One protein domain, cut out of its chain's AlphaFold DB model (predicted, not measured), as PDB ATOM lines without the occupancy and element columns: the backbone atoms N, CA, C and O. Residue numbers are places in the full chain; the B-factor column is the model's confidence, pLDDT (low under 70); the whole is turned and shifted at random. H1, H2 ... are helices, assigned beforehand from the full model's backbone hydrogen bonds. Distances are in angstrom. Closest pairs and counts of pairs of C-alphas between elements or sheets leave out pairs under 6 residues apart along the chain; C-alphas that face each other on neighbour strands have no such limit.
ATOM      1  N   ALA A 154     -13.248  55.531  -2.001       50.28
ATOM      2  CA  ALA A 154     -14.609  55.241  -2.474       50.28
ATOM      3  C   ALA A 154     -14.625  54.867  -3.961       50.28
ATOM      4  O   ALA A 154     -15.461  54.114  -4.451       50.28
ATOM      5  N   ALA A 155     -13.640  55.364  -4.693       52.38
ATOM      6  CA  ALA A 155     -13.494  55.130  -6.096       52.38
ATOM      7  C   ALA A 155     -12.874  53.738  -6.379       52.38
ATOM      8  O   ALA A 155     -12.929  53.306  -7.523       52.38
ATOM      9  N   LEU A 156     -12.324  53.002  -5.408       53.16
ATOM     10  CA  LEU A 156     -11.894  51.596  -5.536       53.16
ATOM     11  C   LEU A 156     -13.006  50.582  -5.189       53.16
ATOM     12  O   LEU A 156     -12.838  49.401  -5.461       53.16
ATOM     13  N   VAL A 157     -14.165  51.029  -4.701       46.81
ATOM     14  CA  VAL A 157     -15.300  50.154  -4.359       46.81
ATOM     15  C   VAL A 157     -15.923  49.538  -5.625       46.81
ATOM     16  O   VAL A 157     -16.024  50.187  -6.674       46.81
ATOM     17  N   SER A 158     -16.279  48.253  -5.552       44.72
ATOM     18  CA  SER A 158     -16.888  47.484  -6.645       44.72
ATOM     19  C   SER A 158     -18.362  47.861  -6.858       44.72
ATOM     20  O   SER A 158     -19.053  48.255  -5.926       44.72
ATOM     21  N   LYS A 159     -18.890  47.673  -8.077       44.38
ATOM     22  CA  LYS A 159     -20.345  47.731  -8.355       44.38
ATOM     23  C   LYS A 159     -21.111  46.516  -7.790       44.38
ATOM     24  O   LYS A 159     -22.326  46.452  -7.935       44.38
ATOM     25  N   HIS A 160     -20.411  45.548  -7.195       38.97
ATOM     26  CA  HIS A 160     -20.960  44.275  -6.725       38.97
ATOM     27  C   HIS A 160     -20.876  44.125  -5.200       38.97
ATOM     28  O   HIS A 160     -20.210  43.227  -4.706       38.97
ATOM     29  N   GLY A 161     -21.567  44.999  -4.465       43.84
ATOM     30  CA  GLY A 161     -22.040  44.687  -3.110       43.84
ATOM     31  C   GLY A 161     -21.032  44.700  -1.954       43.84
ATOM     32  O   GLY A 161     -21.460  44.439  -0.836       43.84
ATOM     33  N   SER A 162     -19.747  45.015  -2.153       52.62
ATOM     34  CA  SER A 162     -18.834  45.236  -1.019       52.62
ATOM     35  C   SER A 162     -19.204  46.543  -0.306       52.62
ATOM     36  O   SER A 162     -19.227  47.600  -0.944       52.62
ATOM     37  N   ASP A 163     -19.469  46.489   1.002       59.16
ATOM     38  CA  ASP A 163     -19.651  47.685   1.831       59.16
ATOM     39  C   ASP A 163     -18.381  48.567   1.748       59.16
ATOM     40  O   ASP A 163     -17.281  48.088   2.052       59.16
ATOM     41  N   PRO A 164     -18.485  49.844   1.319       60.16
ATOM     42  CA  PRO A 164     -17.365  50.783   1.296       60.16
ATOM     43  C   PRO A 164     -16.593  50.861   2.617       60.16
ATOM     44  O   PRO A 164     -15.380  51.085   2.595       60.16
ATOM     45  N   ALA A 165     -17.275  50.684   3.754       60.94
ATOM     46  CA  ALA A 165     -16.649  50.675   5.068       60.94
ATOM     47  C   ALA A 165     -15.822  49.400   5.294       60.94
ATOM     48  O   ALA A 165     -14.685  49.497   5.751       60.94
ATOM     49  N   ALA A 166     -16.329  48.232   4.892       64.00
ATOM     50  CA  ALA A 166     -15.618  46.957   4.995       64.00
ATOM     51  C   ALA A 166     -14.369  46.907   4.101       64.00
ATOM     52  O   ALA A 166     -13.306  46.484   4.554       64.00
ATOM     53  N   LEU A 167     -14.452  47.409   2.862       65.00
ATOM     54  CA  LEU A 167     -13.288  47.490   1.972       65.00
ATOM     55  C   LEU A 167     -12.244  48.484   2.497       65.00
ATOM     56  O   LEU A 167     -11.041  48.227   2.423       65.00
ATOM     57  N   ARG A 168     -12.691  49.622   3.046       65.81
ATOM     58  CA  ARG A 168     -11.793  50.579   3.700       65.81
ATOM     59  C   ARG A 168     -11.122  49.926   4.907       65.81
ATOM     60  O   ARG A 168      -9.907  49.989   4.981       65.81
ATOM     61  N   ALA A 169     -11.872  49.232   5.762       67.38
ATOM     62  CA  ALA A 169     -11.340  48.504   6.914       67.38
ATOM     63  C   ALA A 169     -10.377  47.367   6.528       67.38
ATOM     64  O   ALA A 169      -9.467  47.045   7.291       67.38
ATOM     65  N   TRP A 170     -10.561  46.751   5.356       74.19
ATOM     66  CA  TRP A 170      -9.655  45.736   4.819       74.19
ATOM     67  C   TRP A 170      -8.356  46.359   4.286       74.19
ATOM     68  O   TRP A 170      -7.278  45.879   4.618       74.19
ATOM     69  N   LEU A 171      -8.441  47.463   3.529       69.12
ATOM     70  CA  LEU A 171      -7.275  48.186   2.997       69.12
ATOM     71  C   LEU A 171      -6.519  49.006   4.055       69.12
ATOM     72  O   LEU A 171      -5.353  49.320   3.852       69.12
ATOM     73  N   THR A 172      -7.140  49.375   5.175       73.25
ATOM     74  CA  THR A 172      -6.449  50.074   6.273       73.25
ATOM     75  C   THR A 172      -5.612  49.133   7.140       73.25
ATOM     76  O   THR A 172      -4.995  49.579   8.103       73.25
ATOM     77  N   ARG A 173      -5.594  47.828   6.838       76.75
ATOM     78  CA  ARG A 173      -4.720  46.855   7.500       76.75
ATOM     79  C   ARG A 173      -3.375  46.807   6.784       76.75
ATOM     80  O   ARG A 173      -3.326  46.765   5.557       76.75
ATOM     81  N   ALA A 174      -2.302  46.755   7.559       76.44
ATOM     82  CA  ALA A 174      -0.992  46.353   7.074       76.44
ATOM     83  C   ALA A 174      -0.799  44.850   7.298       76.44
ATOM     84  O   ALA A 174      -1.110  44.325   8.367       76.44
ATOM     85  N   GLY A 175      -0.326  44.166   6.263       81.69
ATOM     86  CA  GLY A 175      -0.008  42.747   6.267       81.69
ATOM     87  C   GLY A 175       1.429  42.465   6.684       81.69
ATOM     88  O   GLY A 175       2.234  43.373   6.889       81.69
ATOM     89  N   ARG A 176       1.768  41.176   6.757       85.06
ATOM     90  CA  ARG A 176       3.047  40.681   7.291       85.06
ATOM     91  C   ARG A 176       4.310  41.217   6.607       85.06
ATOM     92  O   ARG A 176       5.385  41.139   7.191       85.06
ATOM     93  N   PHE A 177       4.212  41.704   5.369       87.69
ATOM     94  CA  PHE A 177       5.361  42.215   4.616       87.69
ATOM     95  C   PHE A 177       5.480  43.743   4.621       87.69
ATOM     96  O   PHE A 177       6.416  44.268   4.010       87.69
ATOM     97  N   MET A 178       4.556  44.452   5.280       91.88
ATOM     98  CA  MET A 178       4.636  45.902   5.445       91.88
ATOM     99  C   MET A 178       5.820  46.264   6.346       91.88
ATOM    100  O   MET A 178       6.013  45.696   7.420       91.88
ATOM    101  N   ASN A 179       6.630  47.211   5.890       88.06
ATOM    102  CA  ASN A 179       7.794  47.692   6.612       88.06
ATOM    103  C   ASN A 179       7.433  48.896   7.494       88.06
ATOM    104  O   ASN A 179       7.262  50.016   7.007       88.06
ATOM    105  N   ALA A 180       7.367  48.669   8.803       83.69
ATOM    106  CA  ALA A 180       7.065  49.705   9.789       83.69
ATOM    107  C   ALA A 180       8.290  50.547  10.209       83.69
ATOM    108  O   ALA A 180       8.180  51.388  11.097       83.69
ATOM    109  N   THR A 181       9.470  50.312   9.624       83.19
ATOM    110  CA  THR A 181      10.714  50.996  10.018       83.19
ATOM    111  C   THR A 181      10.944  52.299   9.245       83.19
ATOM    112  O   THR A 181      10.276  52.590   8.253       83.19
ATOM    113  N   THR A 182      11.962  53.064   9.649       78.56
ATOM    114  CA  THR A 182      12.390  54.321   9.003       78.56
ATOM    115  C   THR A 182      12.861  54.157   7.554       78.56
ATOM    116  O   THR A 182      13.002  55.144   6.837       78.56
ATOM    117  N   THR A 183      13.079  52.922   7.091       83.62
ATOM    118  CA  THR A 183      13.428  52.633   5.690       83.62
ATOM    119  C   THR A 183      12.219  52.694   4.744       83.62
ATOM    120  O   THR A 183      12.390  52.697   3.524       83.62
ATOM    121  N   ASN A 184      10.996  52.804   5.277       89.12
ATOM    122  CA  ASN A 184       9.784  53.076   4.509       89.12
ATOM    123  C   ASN A 184       9.678  54.569   4.145       89.12
ATOM    124  O   ASN A 184       9.144  55.388   4.893       89.12
ATOM    125  N   SER A 185      10.141  54.912   2.941       84.94
ATOM    126  CA  SER A 185      10.112  56.283   2.409       84.94
ATOM    127  C   SER A 185       8.712  56.824   2.091       84.94
ATOM    128  O   SER A 185       8.582  58.019   1.831       84.94
ATOM    129  N   LEU A 186       7.662  55.988   2.094       86.44
ATOM    130  CA  LEU A 186       6.292  56.479   1.908       86.44
ATOM    131  C   LEU A 186       5.737  57.129   3.180       86.44
ATOM    132  O   LEU A 186       4.779  57.892   3.082       86.44
ATOM    133  N   GLY A 187       6.302  56.819   4.355       85.12
ATOM    134  CA  GLY A 187       5.850  57.358   5.642       85.12
ATOM    135  C   GLY A 187       4.421  56.954   6.025       85.12
ATOM    136  O   GLY A 187       3.800  57.610   6.855       85.12
ATOM    137  N   VAL A 188       3.879  55.900   5.407       87.25
ATOM    138  CA  VAL A 188       2.522  55.387   5.657       87.25
ATOM    139  C   VAL A 188       2.581  53.960   6.182       87.25
ATOM    140  O   VAL A 188       3.462  53.189   5.802       87.25
ATOM    141  N   THR A 189       1.612  53.608   7.022       86.00
ATOM    142  CA  THR A 189       1.541  52.317   7.725       86.00
ATOM    143  C   THR A 189       0.327  51.484   7.312       86.00
ATOM    144  O   THR A 189      -0.027  50.542   8.013       86.00
ATOM    145  N   ASP A 190      -0.347  51.846   6.219       85.44
ATOM    146  CA  ASP A 190      -1.557  51.176   5.742       85.44
ATOM    147  C   ASP A 190      -1.616  51.100   4.204       85.44
ATOM    148  O   ASP A 190      -1.151  51.999   3.488       85.44
ATOM    149  N   ASP A 191      -2.195  50.008   3.683       89.31
ATOM    150  CA  ASP A 191      -2.209  49.712   2.243       89.31
ATOM    151  C   ASP A 191      -3.046  50.720   1.458       89.31
ATOM    152  O   ASP A 191      -2.760  51.005   0.292       89.31
ATOM    153  N   ALA A 192      -4.083  51.266   2.089       84.81
ATOM    154  CA  ALA A 192      -4.981  52.244   1.504       84.81
ATOM    155  C   ALA A 192      -4.212  53.501   1.069       84.81
ATOM    156  O   ALA A 192      -4.295  53.911  -0.098       84.81
ATOM    157  N   ARG A 193      -3.416  54.079   1.975       84.06
ATOM    158  CA  ARG A 193      -2.580  55.248   1.687       84.06
ATOM    159  C   ARG A 193      -1.418  54.909   0.757       84.06
ATOM    160  O   ARG A 193      -1.165  55.658  -0.189       84.06
ATOM    161  N   ALA A 194      -0.769  53.758   0.931       88.69
ATOM    162  CA  ALA A 194       0.307  53.325   0.033       88.69
ATOM    163  C   ALA A 194      -0.182  53.129  -1.418       88.69
ATOM    164  O   ALA A 194       0.526  53.449  -2.382       88.69
ATOM    165  N   LEU A 195      -1.409  52.634  -1.604       90.31
ATOM    166  CA  LEU A 195      -2.035  52.472  -2.916       90.31
ATOM    167  C   LEU A 195      -2.436  53.822  -3.524       90.31
ATOM    168  O   LEU A 195      -2.272  54.028  -4.730       90.31
ATOM    169  N   ALA A 196      -2.941  54.749  -2.706       86.12
ATOM    170  CA  ALA A 196      -3.248  56.111  -3.134       86.12
ATOM    171  C   ALA A 196      -2.001  56.824  -3.681       86.12
ATOM    172  O   ALA A 196      -2.052  57.380  -4.782       86.12
ATOM    173  N   LEU A 197      -0.871  56.730  -2.970       87.44
ATOM    174  CA  LEU A 197       0.421  57.278  -3.402       87.44
ATOM    175  C   LEU A 197       0.910  56.630  -4.705       87.44
ATOM    176  O   LEU A 197       1.275  57.338  -5.642       87.44
ATOM    177  N   PHE A 198       0.802  55.304  -4.834       91.31
ATOM    178  CA  PHE A 198       1.121  54.615  -6.089       91.31
ATOM    179  C   PHE A 198       0.295  55.138  -7.275       91.31
ATOM    180  O   PHE A 198       0.843  55.434  -8.339       91.31
ATOM    181  N   LEU A 199      -1.028  55.247  -7.116       88.00
ATOM    182  CA  LEU A 199      -1.916  55.713  -8.183       88.00
ATOM    183  C   LEU A 199      -1.652  57.179  -8.543       88.00
ATOM    184  O   LEU A 199      -1.703  57.529  -9.728       88.00
ATOM    185  N   ARG A 200      -1.337  58.011  -7.546       84.06
ATOM    186  CA  ARG A 200      -0.926  59.402  -7.737       84.06
ATOM    187  C   ARG A 200       0.346  59.468  -8.583       84.06
ATOM    188  O   ARG A 200       0.327  59.977  -9.703       84.06
ATOM    189  N   ASP A 201       1.414  58.836  -8.117       82.75
ATOM    190  CA  ASP A 201       2.739  58.970  -8.717       82.75
ATOM    191  C   ASP A 201       2.837  58.293 -10.096       82.75
ATOM    192  O   ASP A 201       3.524  58.780 -10.997       82.75
ATOM    193  N   ARG A 202       2.145  57.159 -10.297       80.38
ATOM    194  CA  ARG A 202       2.262  56.352 -11.527       80.38
ATOM    195  C   ARG A 202       1.170  56.594 -12.560       80.38
ATOM    196  O   ARG A 202       1.398  56.292 -13.733       80.38
ATOM    197  N   ALA A 203      -0.000  57.100 -12.168       76.88
ATOM    198  CA  ALA A 203      -1.162  57.124 -13.055       76.88
ATOM    199  C   ALA A 203      -1.894  58.474 -13.151       76.88
ATOM    200  O   ALA A 203      -2.660  58.647 -14.102       76.88
ATOM    201  N   GLN A 204      -1.638  59.451 -12.268       75.44
ATOM    202  CA  GLN A 204      -2.359  60.737 -12.259       75.44
ATOM    203  C   GLN A 204      -2.195  61.549 -13.550       75.44
ATOM    204  O   GLN A 204      -3.125  62.230 -13.970       75.44
ATOM    205  N   ARG A 205      -1.053  61.418 -14.239       68.69
ATOM    206  CA  ARG A 205      -0.765  62.137 -15.497       68.69
ATOM    207  C   ARG A 205      -1.710  61.785 -16.657       68.69
ATOM    208  O   ARG A 205      -1.647  62.419 -17.703       68.69
ATOM    209  N   SER A 206      -2.529  60.739 -16.529       72.94
ATOM    210  CA  SER A 206      -3.471  60.311 -17.567       72.94
ATOM    211  C   SER A 206      -4.745  59.739 -16.935       72.94
ATOM    212  O   SER A 206      -4.697  58.647 -16.357       72.94
ATOM    213  N   PRO A 207      -5.913  60.390 -17.112       72.06
ATOM    214  CA  PRO A 207      -7.188  59.891 -16.594       72.06
ATOM    215  C   PRO A 207      -7.509  58.461 -17.053       72.06
ATOM    216  O   PRO A 207      -8.050  57.659 -16.290       72.06
ATOM    217  N   HIS A 208      -7.131  58.099 -18.283       69.62
ATOM    218  CA  HIS A 208      -7.310  56.744 -18.809       69.62
ATOM    219  C   HIS A 208      -6.389  55.725 -18.132       69.62
ATOM    220  O   HIS A 208      -6.829  54.619 -17.818       69.62
ATOM    221  N   THR A 209      -5.131  56.095 -17.871       78.69
ATOM    222  CA  THR A 209      -4.177  55.233 -17.156       78.69
ATOM    223  C   THR A 209      -4.657  54.995 -15.731       78.69
ATOM    224  O   THR A 209      -4.703  53.849 -15.296       78.69
ATOM    225  N   LEU A 210      -5.107  56.048 -15.044       81.81
ATOM    226  CA  LEU A 210      -5.670  55.955 -13.699       81.81
ATOM    227  C   LEU A 210      -6.891  55.029 -13.651       81.81
ATOM    228  O   LEU A 210      -6.963  54.142 -12.801       81.81
ATOM    229  N   ARG A 211      -7.834  55.177 -14.594       78.88
ATOM    230  CA  ARG A 211      -9.005  54.287 -14.702       78.88
ATOM    231  C   ARG A 211      -8.606  52.831 -14.955       78.88
ATOM    232  O   ARG A 211      -9.190  51.936 -14.342       78.88
ATOM    233  N   ALA A 212      -7.624  52.589 -15.824       80.56
ATOM    234  CA  ALA A 212      -7.137  51.244 -16.115       80.56
ATOM    235  C   ALA A 212      -6.478  50.615 -14.880       80.56
ATOM    236  O   ALA A 212      -6.890  49.539 -14.464       80.56
ATOM    237  N   TYR A 213      -5.539  51.317 -14.238       88.38
ATOM    238  CA  TYR A 213      -4.844  50.837 -13.040       88.38
ATOM    239  C   TYR A 213      -5.835  50.498 -11.927       88.38
ATOM    240  O   TYR A 213      -5.801  49.399 -11.381       88.38
ATOM    241  N   ARG A 214      -6.794  51.392 -11.665       86.94
ATOM    242  CA  ARG A 214      -7.868  51.144 -10.695       86.94
ATOM    243  C   ARG A 214      -8.704  49.924 -11.056       86.94
ATOM    244  O   ARG A 214      -9.093  49.180 -10.170       86.94
ATOM    245  N   THR A 215      -9.008  49.703 -12.331       84.94
ATOM    246  CA  THR A 215      -9.787  48.529 -12.760       84.94
ATOM    247  C   THR A 215      -9.037  47.227 -12.488       84.94
ATOM    248  O   THR A 215      -9.635  46.289 -11.967       84.94
ATOM    249  N   GLU A 216      -7.738  47.180 -12.782       89.44
ATOM    250  CA  GLU A 216      -6.936  45.975 -12.556       89.44
ATOM    251  C   GLU A 216      -6.670  45.720 -11.064       89.44
ATOM    252  O   GLU A 216      -6.809  44.588 -10.612       89.44
ATOM    253  N   VAL A 217      -6.375  46.761 -10.274       90.56
ATOM    254  CA  VAL A 217      -6.190  46.624  -8.816       90.56
ATOM    255  C   VAL A 217      -7.483  46.175  -8.136       90.56
ATOM    256  O   VAL A 217      -7.457  45.259  -7.321       90.56
ATOM    257  N   ARG A 218      -8.638  46.736  -8.527       86.06
ATOM    258  CA  ARG A 218      -9.945  46.278  -8.020       86.06
ATOM    259  C   ARG A 218     -10.191  44.797  -8.280       86.06
ATOM    260  O   ARG A 218     -10.835  44.137  -7.474       86.06
ATOM    261  N   ARG A 219      -9.705  44.274  -9.407       88.00
ATOM    262  CA  ARG A 219      -9.852  42.853  -9.726       88.00
ATOM    263  C   ARG A 219      -9.072  41.972  -8.748       88.00
ATOM    264  O   ARG A 219      -9.603  40.941  -8.355       88.00
ATOM    265  N   LEU A 220      -7.857  42.373  -8.367       90.56
ATOM    266  CA  LEU A 220      -7.080  41.662  -7.347       90.56
ATOM    267  C   LEU A 220      -7.788  41.721  -5.990       90.56
ATOM    268  O   LEU A 220      -8.024  40.679  -5.396       90.56
ATOM    269  N   ILE A 221      -8.207  42.915  -5.560       87.94
ATOM    270  CA  ILE A 221      -8.931  43.112  -4.294       87.94
ATOM    271  C   ILE A 221     -10.170  42.211  -4.220       87.94
ATOM    272  O   ILE A 221     -10.321  41.461  -3.263       87.94
ATOM    273  N   GLY A 222     -11.016  42.207  -5.255       85.38
ATOM    274  CA  GLY A 222     -12.213  41.360  -5.268       85.38
ATOM    275  C   GLY A 222     -11.903  39.858  -5.242       85.38
ATOM    276  O   GLY A 222     -12.683  39.076  -4.705       85.38
ATOM    277  N   TRP A 223     -10.759  39.431  -5.790       90.06
ATOM    278  CA  TRP A 223     -10.307  38.044  -5.650       90.06
ATOM    279  C   TRP A 223      -9.844  37.741  -4.222       90.06
ATOM    280  O   TRP A 223     -10.200  36.687  -3.693       90.06
ATOM    281  N   CYS A 224      -9.109  38.659  -3.588       89.75
ATOM    282  CA  CYS A 224      -8.678  38.526  -2.199       89.75
ATOM    283  C   CYS A 224      -9.876  38.436  -1.245       89.75
ATOM    284  O   CYS A 224      -9.891  37.554  -0.390       89.75
ATOM    285  N   GLU A 225     -10.898  39.277  -1.438       84.94
ATOM    286  CA  GLU A 225     -12.160  39.222  -0.685       84.94
ATOM    287  C   GLU A 225     -12.835  37.849  -0.839       84.94
ATOM    288  O   GLU A 225     -13.142  37.191   0.154       84.94
ATOM    289  N   ALA A 226     -12.991  37.367  -2.079       84.00
ATOM    290  CA  ALA A 226     -13.636  36.084  -2.363       84.00
ATOM    291  C   ALA A 226     -12.899  34.870  -1.761       84.00
ATOM    292  O   ALA A 226     -13.534  33.872  -1.428       84.00
ATOM    293  N   HIS A 227     -11.574  34.951  -1.601       86.06
ATOM    294  CA  HIS A 227     -10.742  33.873  -1.049       86.06
ATOM    295  C   HIS A 227     -10.330  34.121   0.411       86.06
ATOM    296  O   HIS A 227      -9.484  33.393   0.929       86.06
ATOM    297  N   ARG A 228     -10.920  35.129   1.077       84.94
ATOM    298  CA  ARG A 228     -10.630  35.521   2.470       84.94
ATOM    299  C   ARG A 228      -9.134  35.716   2.742       84.94
ATOM    300  O   ARG A 228      -8.607  35.243   3.746       84.94
ATOM    301  N   ARG A 229      -8.442  36.399   1.830       86.69
ATOM    302  CA  ARG A 229      -7.021  36.742   1.977       86.69
ATOM    303  C   ARG A 229      -6.841  38.057   2.736       86.69
ATOM    304  O   ARG A 229      -7.735  38.909   2.746       86.69
ATOM    305  N   GLY A 230      -5.685  38.187   3.387       80.12
ATOM    306  CA  GLY A 230      -5.255  39.406   4.068       80.12
ATOM    307  C   GLY A 230      -5.040  40.578   3.101       80.12
ATOM    308  O   GLY A 230      -5.172  40.390   1.888       80.12
ATOM    309  N   PRO A 231      -4.729  41.780   3.623       86.69
ATOM    310  CA  PRO A 231      -4.500  42.984   2.820       86.69
ATOM    311  C   PRO A 231      -3.413  42.765   1.750       86.69
ATOM    312  O   PRO A 231      -2.697  41.764   1.759       86.69
ATOM    313  N   LEU A 232      -3.269  43.688   0.799       90.56
ATOM    314  CA  LEU A 232      -2.351  43.515  -0.336       90.56
ATOM    315  C   LEU A 232      -0.898  43.277   0.110       90.56
ATOM    316  O   LEU A 232      -0.195  42.493  -0.524       90.56
ATOM    317  N   SER A 233      -0.461  43.905   1.202       91.38
ATOM    318  CA  SER A 233       0.853  43.700   1.826       91.38
ATOM    319  C   SER A 233       1.005  42.379   2.587       91.38
ATOM    320  O   SER A 233       2.101  42.064   3.041       91.38
ATOM    321  N   ASP A 234      -0.051  41.578   2.721       90.75
ATOM    322  CA  ASP A 234       0.003  40.231   3.303       90.75
ATOM    323  C   ASP A 234       0.175  39.133   2.244       90.75
ATOM    324  O   ASP A 234       0.591  38.013   2.551       90.75
ATOM    325  N   LEU A 235      -0.132  39.454   0.983       92.25
ATOM    326  CA  LEU A 235      -0.187  38.474  -0.097       92.25
ATOM    327  C   LEU A 235       1.161  37.797  -0.325       92.25
ATOM    328  O   LEU A 235       2.203  38.436  -0.481       92.25
ATOM    329  N   THR A 236       1.123  36.473  -0.393       91.38
ATOM    330  CA  THR A 236       2.284  35.633  -0.674       91.38
ATOM    331  C   THR A 236       2.520  35.492  -2.180       91.38
ATOM    332  O   THR A 236       1.664  35.838  -3.002       91.38
ATOM    333  N   ARG A 237       3.677  34.936  -2.569       90.31
ATOM    334  CA  ARG A 237       3.908  34.531  -3.965       90.31
ATOM    335  C   ARG A 237       2.830  33.542  -4.423       90.31
ATOM    336  O   ARG A 237       2.289  33.709  -5.514       90.31
ATOM    337  N   ASP A 238       2.473  32.582  -3.576       89.94
ATOM    338  CA  ASP A 238       1.476  31.554  -3.887       89.94
ATOM    339  C   ASP A 238       0.078  32.147  -4.091       89.94
ATOM    340  O   ASP A 238      -0.618  31.762  -5.030       89.94
ATOM    341  N   ASP A 239      -0.310  33.155  -3.303       91.94
ATOM    342  CA  ASP A 239      -1.586  33.856  -3.491       91.94
ATOM    343  C   ASP A 239      -1.643  34.568  -4.846       91.94
ATOM    344  O   ASP A 239      -2.644  34.496  -5.561       91.94
ATOM    345  N   LEU A 240      -0.558  35.241  -5.235       92.50
ATOM    346  CA  LEU A 240      -0.494  35.948  -6.512       92.50
ATOM    347  C   LEU A 240      -0.447  34.984  -7.704       92.50
ATOM    348  O   LEU A 240      -1.027  35.276  -8.756       92.50
ATOM    349  N   LEU A 241       0.188  33.820  -7.549       89.94
ATOM    350  CA  LEU A 241       0.146  32.745  -8.538       89.94
ATOM    351  C   LEU A 241      -1.265  32.161  -8.657       89.94
ATOM    352  O   LEU A 241      -1.775  32.050  -9.774       89.94
ATOM    353  N   ALA A 242      -1.940  31.879  -7.541       90.25
ATOM    354  CA  ALA A 242      -3.330  31.427  -7.531       90.25
ATOM    355  C   ALA A 242      -4.254  32.447  -8.219       90.25
ATOM    356  O   ALA A 242      -5.034  32.085  -9.105       90.25
ATOM    357  N   PHE A 243      -4.094  33.741  -7.920       90.88
ATOM    358  CA  PHE A 243      -4.791  34.812  -8.628       90.88
ATOM    359  C   PHE A 243      -4.510  34.774 -10.137       90.88
ATOM    360  O   PHE A 243      -5.445  34.825 -10.939       90.88
ATOM    361  N   ARG A 244      -3.245  34.621 -10.553       88.75
ATOM    362  CA  ARG A 244      -2.860  34.506 -11.969       88.75
ATOM    363  C   ARG A 244      -3.563  33.339 -12.669       88.75
ATOM    364  O   ARG A 244      -3.989  33.513 -13.812       88.75
ATOM    365  N   HIS A 245      -3.721  32.194 -12.006       87.00
ATOM    366  CA  HIS A 245      -4.449  31.048 -12.559       87.00
ATOM    367  C   HIS A 245      -5.932  31.371 -12.802       87.00
ATOM    368  O   HIS A 245      -6.462  31.022 -13.856       87.00
ATOM    369  N   THR A 246      -6.573  32.163 -11.934       86.69
ATOM    370  CA  THR A 246      -7.968  32.611 -12.154       86.69
ATOM    371  C   THR A 246      -8.144  33.586 -13.327       86.69
ATOM    372  O   THR A 246      -9.261  33.812 -13.805       86.69
ATOM    373  N   LEU A 247      -7.048  34.182 -13.813       82.06
ATOM    374  CA  LEU A 247      -7.053  35.050 -14.992       82.06
ATOM    375  C   LEU A 247      -6.922  34.280 -16.313       82.06
ATOM    376  O   LEU A 247      -7.022  34.912 -17.369       82.06
ATOM    377  N   GLY A 248      -6.662  32.969 -16.268       64.44
ATOM    378  CA  GLY A 248      -6.577  32.112 -17.449       64.44
ATOM    379  C   GLY A 248      -7.904  32.004 -18.216       64.44
ATOM    380  O   GLY A 248      -8.952  32.429 -17.715       64.44
ATOM    381  N   PRO A 249      -7.885  31.461 -19.448       52.03
ATOM    382  CA  PRO A 249      -9.116  31.050 -20.110       52.03
ATOM    383  C   PRO A 249      -9.816  30.048 -19.185       52.03
ATOM    384  O   PRO A 249      -9.210  29.065 -18.773       52.03
ATOM    385  N   ALA A 250     -11.055  30.334 -18.784       42.12
ATOM    386  CA  ALA A 250     -11.839  29.404 -17.981       42.12
ATOM    387  C   ALA A 250     -11.977  28.091 -18.770       42.12
ATOM    388  O   ALA A 250     -12.704  28.059 -19.760       42.12
ATOM    389  N   ALA A 276      -4.434  39.653 -23.775       66.75
ATOM    390  CA  ALA A 276      -4.064  41.051 -23.591       66.75
ATOM    391  C   ALA A 276      -4.604  41.641 -22.274       66.75
ATOM    392  O   ALA A 276      -3.916  42.439 -21.636       66.75
ATOM    393  N   SER A 277      -5.813  41.249 -21.848       77.69
ATOM    394  CA  SER A 277      -6.365  41.663 -20.552       77.69
ATOM    395  C   SER A 277      -5.581  41.033 -19.407       77.69
ATOM    396  O   SER A 277      -5.216  41.756 -18.487       77.69
ATOM    397  N   ARG A 278      -5.272  39.730 -19.486       84.25
ATOM    398  CA  ARG A 278      -4.474  39.019 -18.473       84.25
ATOM    399  C   ARG A 278      -3.097  39.663 -18.294       84.25
ATOM    400  O   ARG A 278      -2.738  40.028 -17.180       84.25
ATOM    401  N   ARG A 279      -2.364  39.884 -19.392       82.81
ATOM    402  CA  ARG A 279      -1.040  40.538 -19.366       82.81
ATOM    403  C   ARG A 279      -1.097  41.934 -18.751       82.81
ATOM    404  O   ARG A 279      -0.219  42.292 -17.976       82.81
ATOM    405  N   ARG A 280      -2.137  42.719 -19.061       83.50
ATOM    406  CA  ARG A 280      -2.325  44.050 -18.466       83.50
ATOM    407  C   ARG A 280      -2.544  43.967 -16.957       83.50
ATOM    408  O   ARG A 280      -1.895  44.720 -16.238       83.50
ATOM    409  N   THR A 281      -3.430  43.081 -16.498       89.88
ATOM    410  CA  THR A 281      -3.697  42.894 -15.066       89.88
ATOM    411  C   THR A 281      -2.401  42.565 -14.322       89.88
ATOM    412  O   THR A 281      -2.045  43.261 -13.374       89.88
ATOM    413  N   LEU A 282      -1.647  41.571 -14.808       90.62
ATOM    414  CA  LEU A 282      -0.380  41.157 -14.195       90.62
ATOM    415  C   LEU A 282       0.669  42.276 -14.221       90.62
ATOM    416  O   LEU A 282       1.317  42.514 -13.207       90.62
ATOM    417  N   ALA A 283       0.781  43.027 -15.320       88.00
ATOM    418  CA  ALA A 283       1.728  44.136 -15.419       88.00
ATOM    419  C   ALA A 283       1.426  45.271 -14.426       88.00
ATOM    420  O   ALA A 283       2.350  45.836 -13.839       88.00
ATOM    421  N   VAL A 284       0.147  45.612 -14.216       90.62
ATOM    422  CA  VAL A 284      -0.249  46.624 -13.221       90.62
ATOM    423  C   VAL A 284       0.075  46.145 -11.807       90.62
ATOM    424  O   VAL A 284       0.637  46.912 -11.030       90.62
ATOM    425  N   ILE A 285      -0.215  44.880 -11.491       93.69
ATOM    426  CA  ILE A 285       0.062  44.296 -10.171       93.69
ATOM    427  C   ILE A 285       1.570  44.220  -9.918       93.69
ATOM    428  O   ILE A 285       2.042  44.716  -8.900       93.69
ATOM    429  N   SER A 286       2.360  43.715 -10.870       91.62
ATOM    430  CA  SER A 286       3.824  43.729 -10.766       91.62
ATOM    431  C   SER A 286       4.378  45.151 -10.598       91.62
ATOM    432  O   SER A 286       5.352  45.341  -9.874       91.62
ATOM    433  N   SER A 287       3.772  46.158 -11.238       91.31
ATOM    434  CA  SER A 287       4.157  47.569 -11.083       91.31
ATOM    435  C   SER A 287       3.863  48.106  -9.677       91.31
ATOM    436  O   SER A 287       4.713  48.793  -9.110       91.31
ATOM    437  N   LEU A 288       2.704  47.760  -9.104       94.19
ATOM    438  CA  LEU A 288       2.308  48.122  -7.738       94.19
ATOM    439  C   LEU A 288       3.307  47.582  -6.711       94.19
ATOM    440  O   LEU A 288       3.950  48.361  -6.012       94.19
ATOM    441  N   PHE A 289       3.497  46.262  -6.677       93.81
ATOM    442  CA  PHE A 289       4.375  45.620  -5.696       93.81
ATOM    443  C   PHE A 289       5.848  46.015  -5.873       93.81
ATOM    444  O   PHE A 289       6.565  46.195  -4.892       93.81
ATOM    445  N   ARG A 290       6.298  46.255  -7.115       91.75
ATOM    446  CA  ARG A 290       7.640  46.800  -7.376       91.75
ATOM    447  C   ARG A 290       7.796  48.228  -6.852       91.75
ATOM    448  O   ARG A 290       8.862  48.571  -6.355       91.75
ATOM    449  N   TYR A 291       6.778  49.077  -6.997       91.69
ATOM    450  CA  TYR A 291       6.809  50.433  -6.445       91.69
ATOM    451  C   TYR A 291       6.846  50.403  -4.913       91.69
ATOM    452  O   TYR A 291       7.682  51.089  -4.329       91.69
ATOM    453  N   TRP A 292       6.022  49.570  -4.276       94.06
ATOM    454  CA  TRP A 292       6.020  49.411  -2.822       94.06
ATOM    455  C   TRP A 292       7.340  48.862  -2.275       94.06
ATOM    456  O   TRP A 292       7.837  49.381  -1.284       94.06
ATOM    457  N   GLN A 293       7.970  47.901  -2.951       93.00
ATOM    458  CA  GLN A 293       9.310  47.447  -2.567       93.00
ATOM    459  C   GLN A 293      10.363  48.549  -2.757       93.00
ATOM    460  O   GLN A 293      11.158  48.811  -1.863       93.00
ATOM    461  N   LYS A 294      10.365  49.238  -3.909       89.50
ATOM    462  CA  LYS A 294      11.352  50.292  -4.206       89.50
ATOM    463  C   LYS A 294      11.281  51.463  -3.219       89.50
ATOM    464  O   LYS A 294      12.296  52.092  -2.946       89.50
ATOM    465  N   THR A 295      10.084  51.779  -2.742       88.88
ATOM    466  CA  THR A 295       9.841  52.846  -1.759       88.88
ATOM    467  C   THR A 295       9.994  52.361  -0.317       88.88
ATOM    468  O   THR A 295       9.827  53.145   0.613       88.88
ATOM    469  N   GLY A 296      10.334  51.086  -0.122       86.12
ATOM    470  CA  GLY A 296      10.535  50.489   1.189       86.12
ATOM    471  C   GLY A 296       9.248  50.216   1.960       86.12
ATOM    472  O   GLY A 296       9.358  49.796   3.097       86.12
TER     473      GLY A 296
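Overview. This is residues 154 to 250 and 276 to 296 of the 549 residues of the protein "Site-specific recombinase XerD" of Paraburkholderia sp. BL10I2N1 (UniProt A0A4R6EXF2). A helical hairpin, H2 and H3, makes the middle of this domain; the long helix H5 crosses over one side of it, with the shorter H4 running beside H5, and the short H1 lies on the hairpin's other side. The printed part has 118 residues with five named helices in the order H1 H2 H3 H4 H5 and no named strand; the class is all helix. It is compact, with a radius of gyration of the C-alphas of 13.8 A, and spans 44 by 33 by 28 A.

Along the chain. H1 is residues 164 to 171, with C-alpha 164 at (-17.365, 50.783, 1.296). H2 is residues 191 to 203, 17.0 A long. H3, residues 207 to 226, is 28.5 A long. H4 is residues 237 to 246. H5, residues 276 to 294, is 26.4 A long and ends with C-alpha 294 at (11.352, 50.292, -4.206).

Arrangement. H2 is the hub, touching three helices. H2 and H3 form a hairpin at a shallow tilt of 29 degrees, opposite ways; C-alphas 203 and 210 are closest, 4.7 A apart. H5 touches H3 about perpendicular, at 88 degrees, with C-alphas 216 and 281 closest at 5.1 A. With residues 288 to 292 alone, H5 touches H2, closest C-alphas 198 and 288, 6.8 A apart. H1 and H2 only just touch, with 3 pairs of C-alphas within 8 A, the closest being 171 and 192 at 4.9 A. H4 is close to but not clearly touching H5, closest C-alphas 244 and 282 at 7.4 A, at a shallow tilt of 17 degrees, opposite ways. H1 is apart from H4 and H5. In H1 to H5 every O i to N i+4 pair is within hydrogen-bond range.

Size, cuts and confidence. The farthest C-alphas, 182 and 250, are 44.0 A apart. Residues 251 to 275 are not printed; C-alphas 250 and 276 are 15.1 A apart across this cut. H1 to H2 is a long link. Mean pLDDT of the printed part is 80.5; residues 154 to 169 are among those under 70.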